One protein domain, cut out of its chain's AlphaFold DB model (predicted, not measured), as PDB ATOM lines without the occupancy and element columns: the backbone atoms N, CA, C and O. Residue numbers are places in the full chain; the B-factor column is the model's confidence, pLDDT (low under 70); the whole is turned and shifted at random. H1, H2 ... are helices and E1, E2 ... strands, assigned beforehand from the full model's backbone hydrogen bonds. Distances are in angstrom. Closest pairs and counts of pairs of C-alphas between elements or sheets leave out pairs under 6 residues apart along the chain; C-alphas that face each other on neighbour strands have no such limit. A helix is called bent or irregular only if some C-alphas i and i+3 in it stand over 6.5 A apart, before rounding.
ATOM      1  N   PHE A 232     243.107 263.408 108.501       89.19
ATOM      2  CA  PHE A 232     242.302 262.190 108.444       89.19
ATOM      3  C   PHE A 232     242.027 261.547 109.812       89.19
ATOM      4  O   PHE A 232     241.215 260.629 109.883       89.19
ATOM      5  N   LEU A 233     242.669 261.981 110.906       89.75
ATOM      6  CA  LEU A 233     242.390 261.458 112.253       89.75
ATOM      7  C   LEU A 233     241.166 262.114 112.907       89.75
ATOM      8  O   LEU A 233     240.619 261.557 113.852       89.75
ATOM      9  N   LYS A 234     240.718 263.277 112.420       80.94
ATOM     10  CA  LYS A 234     239.630 264.044 113.058       80.94
ATOM     11  C   LYS A 234     238.275 263.344 112.972       80.94
ATOM     12  O   LYS A 234     237.515 263.378 113.934       80.94
ATOM     13  N   ASP A 235     238.026 262.677 111.848       72.94
ATOM     14  CA  ASP A 235     236.742 262.050 111.516       72.94
ATOM     15  C   ASP A 235     236.862 260.532 111.299       72.94
ATOM     16  O   ASP A 235     235.996 259.909 110.680       72.94
ATOM     17  N   SER A 236     237.952 259.921 111.765       80.38
ATOM     18  CA  SER A 236     238.198 258.489 111.611       80.38
ATOM     19  C   SER A 236     238.494 257.824 112.952       80.38
ATOM     20  O   SER A 236     238.806 258.471 113.947       80.38
ATOM     21  N   TYR A 237     238.392 256.498 112.975       86.12
ATOM     22  CA  TYR A 237     238.800 255.677 114.118       86.12
ATOM     23  C   TYR A 237     240.245 255.188 113.963       86.12
ATOM     24  O   TYR A 237     240.671 254.235 114.621       86.12
ATOM     25  N   LEU A 238     240.991 255.795 113.039       91.44
ATOM     26  CA  LEU A 238     242.410 255.543 112.906       91.44
ATOM     27  C   LEU A 238     243.124 256.117 114.123       91.44
ATOM     28  O   LEU A 238     242.733 257.123 114.709       91.44
ATOM     29  N   SER A 239     244.194 255.451 114.522       93.88
ATOM     30  CA  SER A 239     245.084 255.963 115.550       93.88
ATOM     31  C   SER A 239     246.499 255.550 115.219       93.88
ATOM     32  O   SER A 239     246.736 254.476 114.650       93.88
ATOM     33  N   VAL A 240     247.436 256.422 115.564       95.00
ATOM     34  CA  VAL A 240     248.850 256.211 115.292       95.00
ATOM     35  C   VAL A 240     249.660 256.114 116.576       95.00
ATOM     36  O   VAL A 240     249.257 256.582 117.643       95.00
ATOM     37  N   THR A 241     250.814 255.485 116.439       94.62
ATOM     38  CA  THR A 241     251.943 255.552 117.365       94.62
ATOM     39  C   THR A 241     253.216 255.780 116.545       94.62
ATOM     40  O   THR A 241     253.135 255.946 115.324       94.62
ATOM     41  N   THR A 242     254.384 255.808 117.176       93.50
ATOM     42  CA  THR A 242     255.673 255.953 116.486       93.50
ATOM     43  C   THR A 242     256.461 254.653 116.503       93.50
ATOM     44  O   THR A 242     256.498 253.966 117.519       93.50
ATOM     45  N   ASN A 243     257.126 254.337 115.394       89.81
ATOM     46  CA  ASN A 243     258.152 253.292 115.364       89.81
ATOM     47  C   ASN A 243     259.489 253.788 115.960       89.81
ATOM     48  O   ASN A 243     259.614 254.957 116.328       89.81
ATOM     49  N   ASP A 244     260.506 252.921 115.998       86.81
ATOM     50  CA  ASP A 244     261.842 253.230 116.547       86.81
ATOM     51  C   ASP A 244     262.575 254.373 115.825       86.81
ATOM     52  O   ASP A 244     263.473 255.002 116.383       86.81
ATOM     53  N   GLU A 245     262.191 254.666 114.583       89.94
ATOM     54  CA  GLU A 245     262.733 255.775 113.789       89.94
ATOM     55  C   GLU A 245     261.941 257.079 113.993       89.94
ATOM     56  O   GLU A 245     262.244 258.098 113.375       89.94
ATOM     57  N   GLY A 246     260.927 257.069 114.864       90.88
ATOM     58  CA  GLY A 246     260.076 258.221 115.151       90.88
ATOM     59  C   GLY A 246     259.012 258.500 114.086       90.88
ATOM     60  O   GLY A 246     258.406 259.570 114.104       90.88
ATOM     61  N   GLU A 247     258.762 257.576 113.153       93.69
ATOM     62  CA  GLU A 247     257.735 257.759 112.124       93.69
ATOM     63  C   GLU A 247     256.378 257.215 112.575       93.69
ATOM     64  O   GLU A 247     256.300 256.174 113.232       93.69
ATOM     65  N   TYR A 248     255.298 257.865 112.133       95.44
ATOM     66  CA  TYR A 248     253.944 257.388 112.397       95.44
ATOM     67  C   TYR A 248     253.658 256.042 111.729       95.44
ATOM     68  O   TYR A 248     253.931 255.843 110.542       95.44
ATOM     69  N   ILE A 249     253.034 255.161 112.508       94.69
ATOM     70  CA  ILE A 249     252.479 253.871 112.102       94.69
ATOM     71  C   ILE A 249     251.082 253.709 112.707       94.69
ATOM     72  O   ILE A 249     250.793 254.246 113.776       94.69
ATOM     73  N   PHE A 250     250.208 252.959 112.046       94.00
ATOM     74  CA  PHE A 250     248.881 252.641 112.557       94.00
ATOM     75  C   PHE A 250     248.939 251.536 113.600       94.00
ATOM     76  O   PHE A 250     249.489 250.463 113.359       94.00
ATOM     77  N   VAL A 251     248.233 251.751 114.708       90.81
ATOM     78  CA  VAL A 251     248.007 250.705 115.718       90.81
ATOM     79  C   VAL A 251     246.977 249.663 115.258       90.81
ATOM     80  O   VAL A 251     246.890 248.570 115.810       90.81
ATOM     81  N   THR A 252     246.208 249.983 114.211       84.12
ATOM     82  CA  THR A 252     245.137 249.155 113.631       84.12
ATOM     83  C   THR A 252     245.348 248.852 112.143       84.12
ATOM     84  O   THR A 252     244.377 248.698 111.399       84.12
ATOM     85  N   ALA A 253     246.599 248.714 111.685       86.31
ATOM     86  CA  ALA A 253     246.916 248.434 110.274       86.31
ATOM     87  C   ALA A 253     246.112 247.251 109.690       86.31
ATOM     88  O   ALA A 253     245.634 247.320 108.558       86.31
ATOM     89  N   ARG A 254     245.855 246.214 110.503       85.12
ATOM     90  CA  ARG A 254     245.063 245.027 110.126       85.12
ATOM     91  C   ARG A 254     243.609 245.302 109.746       85.12
ATOM     92  O   ARG A 254     242.934 244.475 109.142       85.12
ATOM     93  N   HIS A 255     243.095 246.449 110.150       84.62
ATOM     94  CA  HIS A 255     241.688 246.805 110.055       84.62
ATOM     95  C   HIS A 255     241.507 248.191 109.450       84.62
ATOM     96  O   HIS A 255     240.448 248.795 109.606       84.62
ATOM     97  N   ILE A 256     242.524 248.673 108.726       87.44
ATOM     98  CA  ILE A 256     242.595 250.042 108.219       87.44
ATOM     99  C   ILE A 256     241.297 250.474 107.532       87.44
ATOM    100  O   ILE A 256     240.760 251.539 107.813       87.44
ATOM    101  N   ARG A 257     240.713 249.591 106.717       84.25
ATOM    102  CA  ARG A 257     239.493 249.881 105.959       84.25
ATOM    103  C   ARG A 257     238.255 250.095 106.811       84.25
ATOM    104  O   ARG A 257     237.391 250.860 106.411       84.25
ATOM    105  N   MET A 258     238.156 249.415 107.950       84.12
ATOM    106  CA  MET A 258     237.025 249.578 108.867       84.12
ATOM    107  C   MET A 258     237.113 250.886 109.652       84.12
ATOM    108  O   MET A 258     236.114 251.331 110.204       84.12
ATOM    109  N   PHE A 259     238.306 251.474 109.718       87.19
ATOM    110  CA  PHE A 259     238.578 252.647 110.532       87.19
ATOM    111  C   PHE A 259     238.748 253.933 109.721       87.19
ATOM    112  O   PHE A 259     238.749 254.999 110.328       87.19
ATOM    113  N   MET A 260     238.834 253.855 108.387       90.25
ATOM    114  CA  MET A 260     238.755 255.021 107.502       90.25
ATOM    115  C   MET A 260     237.403 255.736 107.644       90.25
ATOM    116  O   MET A 260     236.373 255.093 107.853       90.25
ATOM    117  N   SER A 261     237.399 257.064 107.502       92.31
ATOM    118  CA  SER A 261     236.145 257.824 107.433       92.31
ATOM    119  C   SER A 261     235.392 257.537 106.127       92.31
ATOM    120  O   SER A 261     235.964 257.007 105.172       92.31
ATOM    121  N   GLU A 262     234.111 257.910 106.066       92.62
ATOM    122  CA  GLU A 262     233.245 257.678 104.897       92.62
ATOM    123  C   GLU A 262     233.846 258.244 103.601       92.62
ATOM    124  O   GLU A 262     233.962 257.524 102.617       92.62
ATOM    125  N   GLN A 263     234.346 259.484 103.629       93.56
ATOM    126  CA  GLN A 263     234.931 260.145 102.452       93.56
ATOM    127  C   GLN A 263     236.151 259.383 101.906       93.56
ATOM    128  O   GLN A 263     236.288 259.189 100.697       93.56
ATOM    129  N   HIS A 264     237.017 258.897 102.800       94.94
ATOM    130  CA  HIS A 264     238.161 258.068 102.422       94.94
ATOM    131  C   HIS A 264     237.717 256.693 101.912       94.94
ATOM    132  O   HIS A 264     238.293 256.183 100.952       94.94
ATOM    133  N   GLY A 265     236.693 256.096 102.531       93.69
ATOM    134  CA  GLY A 265     236.108 254.820 102.121       93.69
ATOM    135  C   GLY A 265     235.467 254.866 100.730       93.69
ATOM    136  O   GLY A 265     235.621 253.919  99.951       93.69
ATOM    137  N   ASP A 266     234.814 255.976 100.392       94.62
ATOM    138  CA  ASP A 266     234.212 256.214  99.081       94.62
ATOM    139  C   ASP A 266     235.279 256.348  97.995       94.62
ATOM    140  O   ASP A 266     235.225 255.632  96.991       94.62
ATOM    141  N   LEU A 267     236.298 257.189  98.216       95.75
ATOM    142  CA  LEU A 267     237.408 257.330  97.271       95.75
ATOM    143  C   LEU A 267     238.184 256.015  97.120       95.75
ATOM    144  O   LEU A 267     238.489 255.591  96.007       95.75
ATOM    145  N   TYR A 268     238.450 255.321  98.228       95.44
ATOM    146  CA  TYR A 268     239.045 253.987  98.212       95.44
ATOM    147  C   TYR A 268     238.244 253.017  97.326       95.44
ATOM    148  O   TYR A 268     238.825 252.292  96.515       95.44
ATOM    149  N   SER A 269     236.916 253.012  97.460       95.31
ATOM    150  CA  SER A 269     236.030 252.154  96.670       95.31
ATOM    151  C   SER A 269     236.041 252.538  95.189       95.31
ATOM    152  O   SER A 269     236.112 251.658  94.333       95.31
ATOM    153  N   GLU A 270     236.036 253.836  94.874       95.38
ATOM    154  CA  GLU A 270     236.174 254.347  93.505       95.38
ATOM    155  C   GLU A 270     237.464 253.827  92.853       95.38
ATOM    156  O   GLU A 270     237.418 253.235  91.771       95.38
ATOM    157  N   LEU A 271     238.603 253.952  93.542       96.12
ATOM    158  CA  LEU A 271     239.889 253.445  93.060       96.12
ATOM    159  C   LEU A 271     239.887 251.919  92.929       96.12
ATOM    160  O   LEU A 271     240.348 251.393  91.914       96.12
ATOM    161  N   LYS A 272     239.331 251.201  93.913       95.06
ATOM    162  CA  LYS A 272     239.207 249.738  93.885       95.06
ATOM    163  C   LYS A 272     238.470 249.263  92.637       95.06
ATOM    164  O   LYS A 272     238.939 248.328  91.999       95.06
ATOM    165  N   PHE A 273     237.321 249.851  92.311       94.00
ATOM    166  CA  PHE A 273     236.442 249.331  91.257       94.00
ATOM    167  C   PHE A 273     236.739 249.874  89.862       94.00
ATOM    168  O   PHE A 273     236.414 249.203  88.889       94.00
ATOM    169  N   ASN A 274     237.325 251.068  89.755       93.44
ATOM    170  CA  ASN A 274     237.504 251.726  88.460       93.44
ATOM    171  C   ASN A 274     238.961 251.745  87.985       93.44
ATOM    172  O   ASN A 274     239.201 251.889  86.788       93.44
ATOM    173  N   VAL A 275     239.928 251.617  88.902       93.19
ATOM    174  CA  VAL A 275     241.354 251.806  88.590       93.19
ATOM    175  C   VAL A 275     242.164 250.554  88.910       93.19
ATOM    176  O   VAL A 275     242.786 249.963  88.027       93.19
ATOM    177  N   VAL A 276     242.156 250.116  90.169       93.44
ATOM    178  CA  VAL A 276     243.000 249.008  90.634       93.44
ATOM    179  C   VAL A 276     242.364 247.646  90.334       93.44
ATOM    180  O   VAL A 276     243.085 246.684  90.083       93.44
ATOM    181  N   ASN A 277     241.034 247.548  90.304       91.62
ATOM    182  CA  ASN A 277     240.271 246.306  90.098       91.62
ATOM    183  C   ASN A 277     240.596 245.177  91.092       91.62
ATOM    184  O   ASN A 277     240.278 244.017  90.850       91.62
ATOM    185  N   GLU A 278     241.201 245.508  92.233       91.56
ATOM    186  CA  GLU A 278     241.608 244.556  93.262       91.56
ATOM    187  C   GLU A 278     241.545 245.193  94.647       91.56
ATOM    188  O   GLU A 278     241.656 246.406  94.814       91.56
ATOM    189  N   ASP A 279     241.404 244.356  95.667       92.81
ATOM    190  CA  ASP A 279     241.477 244.757  97.064       92.81
ATOM    191  C   ASP A 279     242.859 245.330  97.438       92.81
ATOM    192  O   ASP A 279     243.884 244.867  96.948       92.81
ATOM    193  N   LEU A 280     242.895 246.332  98.328       94.94
ATOM    194  CA  LEU A 280     244.115 246.849  98.962       94.94
ATOM    195  C   LEU A 280     244.745 245.784  99.870       94.94
ATOM    196  O   LEU A 280     244.170 245.406 100.890       94.94
ATOM    197  N   THR A 281     245.918 245.317  99.470       94.75
ATOM    198  CA  THR A 281     246.717 244.249 100.082       94.75
ATOM    199  C   THR A 281     248.192 244.630  99.960       94.75
ATOM    200  O   THR A 281     248.520 245.635  99.323       94.75
ATOM    201  N   ARG A 282     249.119 243.827 100.492       93.56
ATOM    202  CA  ARG A 282     250.555 244.077 100.261       93.56
ATOM    203  C   ARG A 282     250.926 244.021  98.778       93.56
ATOM    204  O   ARG A 282     251.802 244.762  98.350       93.56
ATOM    205  N   ASN A 283     250.279 243.148  98.004       93.25
ATOM    206  CA  ASN A 283     250.531 242.995  96.572       93.25
ATOM    207  C   ASN A 283     250.057 244.204  95.747       93.25
ATOM    208  O   ASN A 283     250.629 244.497  94.702       93.25
ATOM    209  N   THR A 284     249.022 244.909  96.208       95.12
ATOM    210  CA  THR A 284     248.375 245.997  95.455       95.12
ATOM    211  C   THR A 284     248.650 247.388  96.025       95.12
ATOM    212  O   THR A 284     248.290 248.371  95.384       95.12
ATOM    213  N   LEU A 285     249.310 247.500  97.183       95.56
ATOM    214  CA  LEU A 285     249.558 248.768  97.879       95.56
ATOM    215  C   LEU A 285     250.205 249.838  96.987       95.56
ATOM    216  O   LEU A 285     249.709 250.960  96.936       95.56
ATOM    217  N   GLU A 286     251.257 249.493  96.242       95.56
ATOM    218  CA  GLU A 286     251.915 250.458  95.346       95.56
ATOM    219  C   GLU A 286     250.986 250.933  94.225       95.56
ATOM    220  O   GLU A 286     250.952 252.120  93.927       95.56
ATOM    221  N   ARG A 287     250.143 250.052  93.675       95.88
ATOM    222  CA  ARG A 287     249.156 250.440  92.655       95.88
ATOM    223  C   ARG A 287     248.103 251.393  93.212       95.88
ATOM    224  O   ARG A 287     247.650 252.277  92.496       95.88
ATOM    225  N   TYR A 288     247.716 251.235  94.478       97.44
ATOM    226  CA  TYR A 288     246.845 252.204  95.147       97.44
ATOM    227  C   TYR A 288     247.546 253.552  95.345       97.44
ATOM    228  O   TYR A 288     246.931 254.584  95.094       97.44
ATOM    229  N   LYS A 289     248.826 253.560  95.736       97.75
ATOM    230  CA  LYS A 289     249.615 254.796  95.855       97.75
ATOM    231  C   LYS A 289     249.748 255.512  94.509       97.75
ATOM    232  O   LYS A 289     249.528 256.716  94.439       97.75
ATOM    233  N   GLU A 290     250.041 254.772  93.440       97.75
ATOM    234  CA  GLU A 290     250.084 255.292  92.069       97.75
ATOM    235  C   GLU A 290     248.723 255.852  91.637       97.75
ATOM    236  O   GLU A 290     248.659 256.976  91.145       97.75
ATOM    237  N   ALA A 291     247.634 255.113  91.881       97.44
ATOM    238  CA  ALA A 291     246.280 255.530  91.522       97.44
ATOM    239  C   ALA A 291     245.840 256.813  92.244       97.44
ATOM    240  O   ALA A 291     245.189 257.660  91.637       97.44
ATOM    241  N   VAL A 292     246.215 256.971  93.518       97.62
ATOM    242  CA  VAL A 292     245.995 258.210  94.278       97.62
ATOM    243  C   VAL A 292     246.852 259.351  93.729       97.62
ATOM    244  O   VAL A 292     246.351 260.457  93.550       97.62
ATOM    245  N   ALA A 293     248.130 259.101  93.434       96.81
ATOM    246  CA  ALA A 293     249.044 260.122  92.921       96.81
ATOM    247  C   ALA A 293     248.637 260.653  91.536       96.81
ATOM    248  O   ALA A 293     248.903 261.811  91.225       96.81
ATOM    249  N   SER A 294     247.987 259.821  90.716       96.25
ATOM    250  CA  SER A 294     247.429 260.202  89.416       96.25
ATOM    251  C   SER A 294     245.941 260.569  89.464       96.25
ATOM    252  O   SER A 294     245.312 260.651  88.409       96.25
ATOM    253  N   TYR A 295     245.343 260.703  90.652       96.56
ATOM    254  CA  TYR A 295     243.924 261.027  90.777       96.56
ATOM    255  C   TYR A 295     243.675 262.483  90.375       96.56
ATOM    256  O   TYR A 295     244.305 263.396  90.906       96.56
ATOM    257  N   GLU A 296     242.731 262.701  89.461       93.88
ATOM    258  CA  GLU A 296     242.329 264.028  89.000       93.88
ATOM    259  C   GLU A 296     240.816 264.200  89.161       93.88
ATOM    260  O   GLU A 296     240.026 263.338  88.763       93.88
ATOM    261  N   ASN A 297     240.402 265.320  89.754       94.62
ATOM    262  CA  ASN A 297     239.002 265.683  89.920       94.62
ATOM    263  C   ASN A 297     238.838 267.209  89.982       94.62
ATOM    264  O   ASN A 297     239.667 267.898  90.576       94.62
ATOM    265  N   ASP A 298     237.749 267.727  89.410       95.31
ATOM    266  CA  ASP A 298     237.430 269.161  89.457       95.31
ATOM    267  C   ASP A 298     236.972 269.618  90.853       95.31
ATOM    268  O   ASP A 298     237.015 270.810  91.157       95.31
ATOM    269  N   ASP A 299     236.525 268.688  91.705       95.56
ATOM    270  CA  ASP A 299     236.118 268.960  93.082       95.56
ATOM    271  C   ASP A 299     237.348 269.104  94.007       95.56
ATOM    272  O   ASP A 299     238.046 268.112  94.268       95.56
ATOM    273  N   PRO A 300     237.614 270.304  94.568       95.12
ATOM    274  CA  PRO A 300     238.747 270.521  95.464       95.12
ATOM    275  C   PRO A 300     238.704 269.655  96.724       95.12
ATOM    276  O   PRO A 300     239.760 269.295  97.242       95.12
ATOM    277  N   GLN A 301     237.510 269.308  97.216       94.12
ATOM    278  CA  GLN A 301     237.369 268.464  98.398       94.12
ATOM    279  C   GLN A 301     237.811 267.033  98.090       94.12
ATOM    280  O   GLN A 301     238.571 266.456  98.862       94.12
ATOM    281  N   LYS A 302     237.426 266.489  96.929       95.12
ATOM    282  CA  LYS A 302     237.903 265.170  96.485       95.12
ATOM    283  C   LYS A 302     239.413 265.140  96.287       95.12
ATOM    284  O   LYS A 302     240.054 264.155  96.643       95.12
ATOM    285  N   MET A 303     239.984 266.218  95.748       97.12
ATOM    286  CA  MET A 303     241.436 266.339  95.610       97.12
ATOM    287  C   MET A 303     242.149 266.385  96.962       97.12
ATOM    288  O   MET A 303     243.253 265.858  97.082       97.12
ATOM    289  N   GLU A 304     241.537 266.975  97.988       96.44
ATOM    290  CA  GLU A 304     242.086 266.946  99.345       96.44
ATOM    291  C   GLU A 304     241.977 265.552  99.973       96.44
ATOM    292  O   GLU A 304     242.987 265.018 100.428       96.44
ATOM    293  N   THR A 305     240.813 264.899  99.881       96.38
ATOM    294  CA  THR A 305     240.631 263.505 100.324       96.38
ATOM    295  C   THR A 305     241.620 262.556  99.642       96.38
ATOM    296  O   THR A 305     242.111 261.621 100.271       96.38
ATOM    297  N   ALA A 306     241.968 262.792  98.373       97.31
ATOM    298  CA  ALA A 306     242.994 262.017  97.681       97.31
ATOM    299  C   ALA A 306     244.383 262.192  98.310       97.31
ATOM    300  O   ALA A 306     245.069 261.200  98.552       97.31
ATOM    301  N   LYS A 307     244.791 263.421  98.648       96.88
ATOM    302  CA  LYS A 307     246.067 263.654  99.347       96.88
ATOM    303  C   LYS A 307     246.088 262.986 100.719       96.88
ATOM    304  O   LYS A 307     247.083 262.354 101.068       96.88
ATOM    305  N   GLU A 308     244.999 263.101 101.474       96.88
ATOM    306  CA  GLU A 308     244.856 262.464 102.786       96.88
ATOM    307  C   GLU A 308     244.909 260.934 102.673       96.88
ATOM    308  O   GLU A 308     245.657 260.287 103.408       96.88
ATOM    309  N   LEU A 309     244.219 260.344 101.690       96.94
ATOM    310  CA  LEU A 309     244.308 258.911 101.400       96.94
ATOM    311  C   LEU A 309     245.739 258.495 101.028       96.94
ATOM    312  O   LEU A 309     246.196 257.438 101.456       96.94
ATOM    313  N   GLY A 310     246.473 259.332 100.293       97.25
ATOM    314  CA  GLY A 310     247.896 259.119 100.012       97.25
ATOM    315  C   GLY A 310     248.727 259.007 101.292       97.25
ATOM    316  O   GLY A 310     249.479 258.046 101.456       97.25
ATOM    317  N   GLN A 311     248.520 259.920 102.245       96.81
ATOM    318  CA  GLN A 311     249.184 259.876 103.554       96.81
ATOM    319  C   GLN A 311     248.796 258.628 104.361       96.81
ATOM    320  O   GLN A 311     249.659 258.009 104.986       96.81
ATOM    321  N   ILE A 312     247.523 258.216 104.321       96.56
ATOM    322  CA  ILE A 312     247.071 256.962 104.941       96.56
ATOM    323  C   ILE A 312     247.842 255.776 104.345       96.56
ATOM    324  O   ILE A 312     248.349 254.941 105.089       96.56
ATOM    325  N   LEU A 313     247.977 255.692 103.020       96.94
ATOM    326  CA  LEU A 313     248.695 254.590 102.374       96.94
ATOM    327  C   LEU A 313     250.193 254.578 102.720       96.94
ATOM    328  O   LEU A 313     250.753 253.500 102.914       96.94
ATOM    329  N   GLU A 314     250.831 255.742 102.860       96.12
ATOM    330  CA  GLU A 314     252.228 255.846 103.309       96.12
ATOM    331  C   GLU A 314     252.418 255.363 104.753       96.12
ATOM    332  O   GLU A 314     253.334 254.591 105.045       96.12
ATOM    333  N   ILE A 315     251.545 255.783 105.673       95.75
ATOM    334  CA  ILE A 315     251.601 255.328 107.069       95.75
ATOM    335  C   ILE A 315     251.312 253.827 107.137       95.75
ATOM    336  O   ILE A 315     251.997 253.101 107.862       95.75
ATOM    337  N   LEU A 316     250.354 253.328 106.351       95.25
ATOM    338  CA  LEU A 316     250.072 251.898 106.244       95.25
ATOM    339  C   LEU A 316     251.308 251.131 105.769       95.25
ATOM    340  O   LEU A 316     251.676 250.141 106.391       95.25
ATOM    341  N   GLU A 317     251.993 251.609 104.732       94.62
ATOM    342  CA  GLU A 317     253.232 251.012 104.232       94.62
ATOM    343  C   GLU A 317     254.306 250.894 105.326       94.62
ATOM    344  O   GLU A 317     254.907 249.828 105.498       94.62
ATOM    345  N   ARG A 318     254.515 251.958 106.112       93.19
ATOM    346  CA  ARG A 318     255.449 251.946 107.253       93.19
ATOM    347  C   ARG A 318     255.022 250.949 108.327       93.19
ATOM    348  O   ARG A 318     255.865 250.220 108.846       93.19
ATOM    349  N   SER A 319     253.719 250.879 108.600       91.00
ATOM    350  CA  SER A 319     253.123 249.982 109.601       91.00
ATOM    351  C   SER A 319     253.343 248.507 109.276       91.00
ATOM    352  O   SER A 319     253.381 247.679 110.176       91.00
ATOM    353  N   ILE A 320     253.473 248.172 107.988       88.12
ATOM    354  CA  ILE A 320     253.546 246.783 107.532       88.12
ATOM    355  C   ILE A 320     254.964 246.353 107.133       88.12
ATOM    356  O   ILE A 320     255.242 245.153 107.111       88.12
ATOM    357  N   LYS A 321     255.847 247.284 106.743       75.69
ATOM    358  CA  LYS A 321     257.223 246.974 106.308       75.69
ATOM    359  C   LYS A 321     258.183 246.767 107.470       75.69
ATOM    360  O   LYS A 321     259.150 246.021 107.322       75.69
ATOM    361  N   LYS A 322     257.956 247.446 108.589       62.16
ATOM    362  CA  LYS A 322     258.864 247.388 109.730       62.16
ATOM    363  C   LYS A 322     258.490 246.216 110.621       62.16
ATOM    364  O   LYS A 322     257.309 245.961 110.844       62.16
TER     365      LYS A 322
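This is residues 232 to 322 of the 325 residues of an uncharacterized protein of Lysinibacillus manganicus DSM 26584 (UniProt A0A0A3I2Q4). One long helix, H4, runs through the domain, with H3 folded back beside it as a helical hairpin, H2 crossing it about at right angles, and the short H1 beside residues 316 to 320 of H4. A small strand hairpin, E1 and E2, packs mainly through E2 on residues 312 to 320 of H4. The printed part has 91 residues, with two named strands and then four named helices in the order E1, E2, H1, H2, H3, H4; the two-stranded sheet, order E1 - E2, is antiparallel and the class is mostly helix. The whole is compact, with a radius of gyration of the C-alphas of 12.7 A, and spans 39 by 29 by 21 A.

E1, residues 240 to 242, and E2, residues 248 to 250, form an antiparallel hairpin, their directions at 134 degrees. N 241 and O 249, and N 249 and O 241, are within hydrogen-bond range, each pair at 2.9 A. The closest C-alphas of E2 and H4, residues 300 to 321, are those of Ile 249 and Ser 319, 4.7 A apart, while E1 and H4 are apart. H1, residues 253 to 259, touches H4 with a shallow tilt of 25 degrees, opposite ways; the closest C-alphas are those of Ala 253 and Leu 316, 6.2 A apart. H2, residues 262 to 276, touches H4, the hub, about perpendicular at 79 degrees, with the C-alphas of His 264 and Leu 309 closest at 6.3 A. H2 touches H3, residues 285 to 293, with residues 271 to 276 alone, about perpendicular at 76 degrees; the closest C-alphas are those of Val 276 and Arg 287, 6.6 A apart. H3 and H4 touch as a helical hairpin, a shallow tilt of 23 degrees, opposite ways, with the C-alphas of Val 292 and Ala 306 closest at 5.9 A. H1 and H3 are apart. Every O i to N i+4 pair is within hydrogen-bond range in H3 and H4, against 10 of 11 in H2 and 1 of 3 in H1, where 3 of 4 O i to N i+3 pairs are within range.

E1 begins at C-alpha 240, (248.850, 256.211, 115.292), and E1 and E2 are each 6.9 A long from first to last C-alpha. H1 measures 9.3 A and is irregular, with C-alphas 254 and 257 8.5 A apart. H2 measures 19.3 A and is only just irregular, with C-alphas 273 and 276 6.6 A apart. H3 measures 12.4 A. H4 measures 31.8 A, from C-alpha 300 at (238.747, 270.521, 95.464) to C-alpha 321 at (257.223, 246.974, 106.308).

The two C-alphas farthest apart, those of Asp 244 and Asp 298, are 39.8 A apart. The printed part has no cut and no long link; the links H2 to H3 and H3 to H4 are short, the others tight. The mean pLDDT of the printed part is 92.4, and residue 322 is under 70.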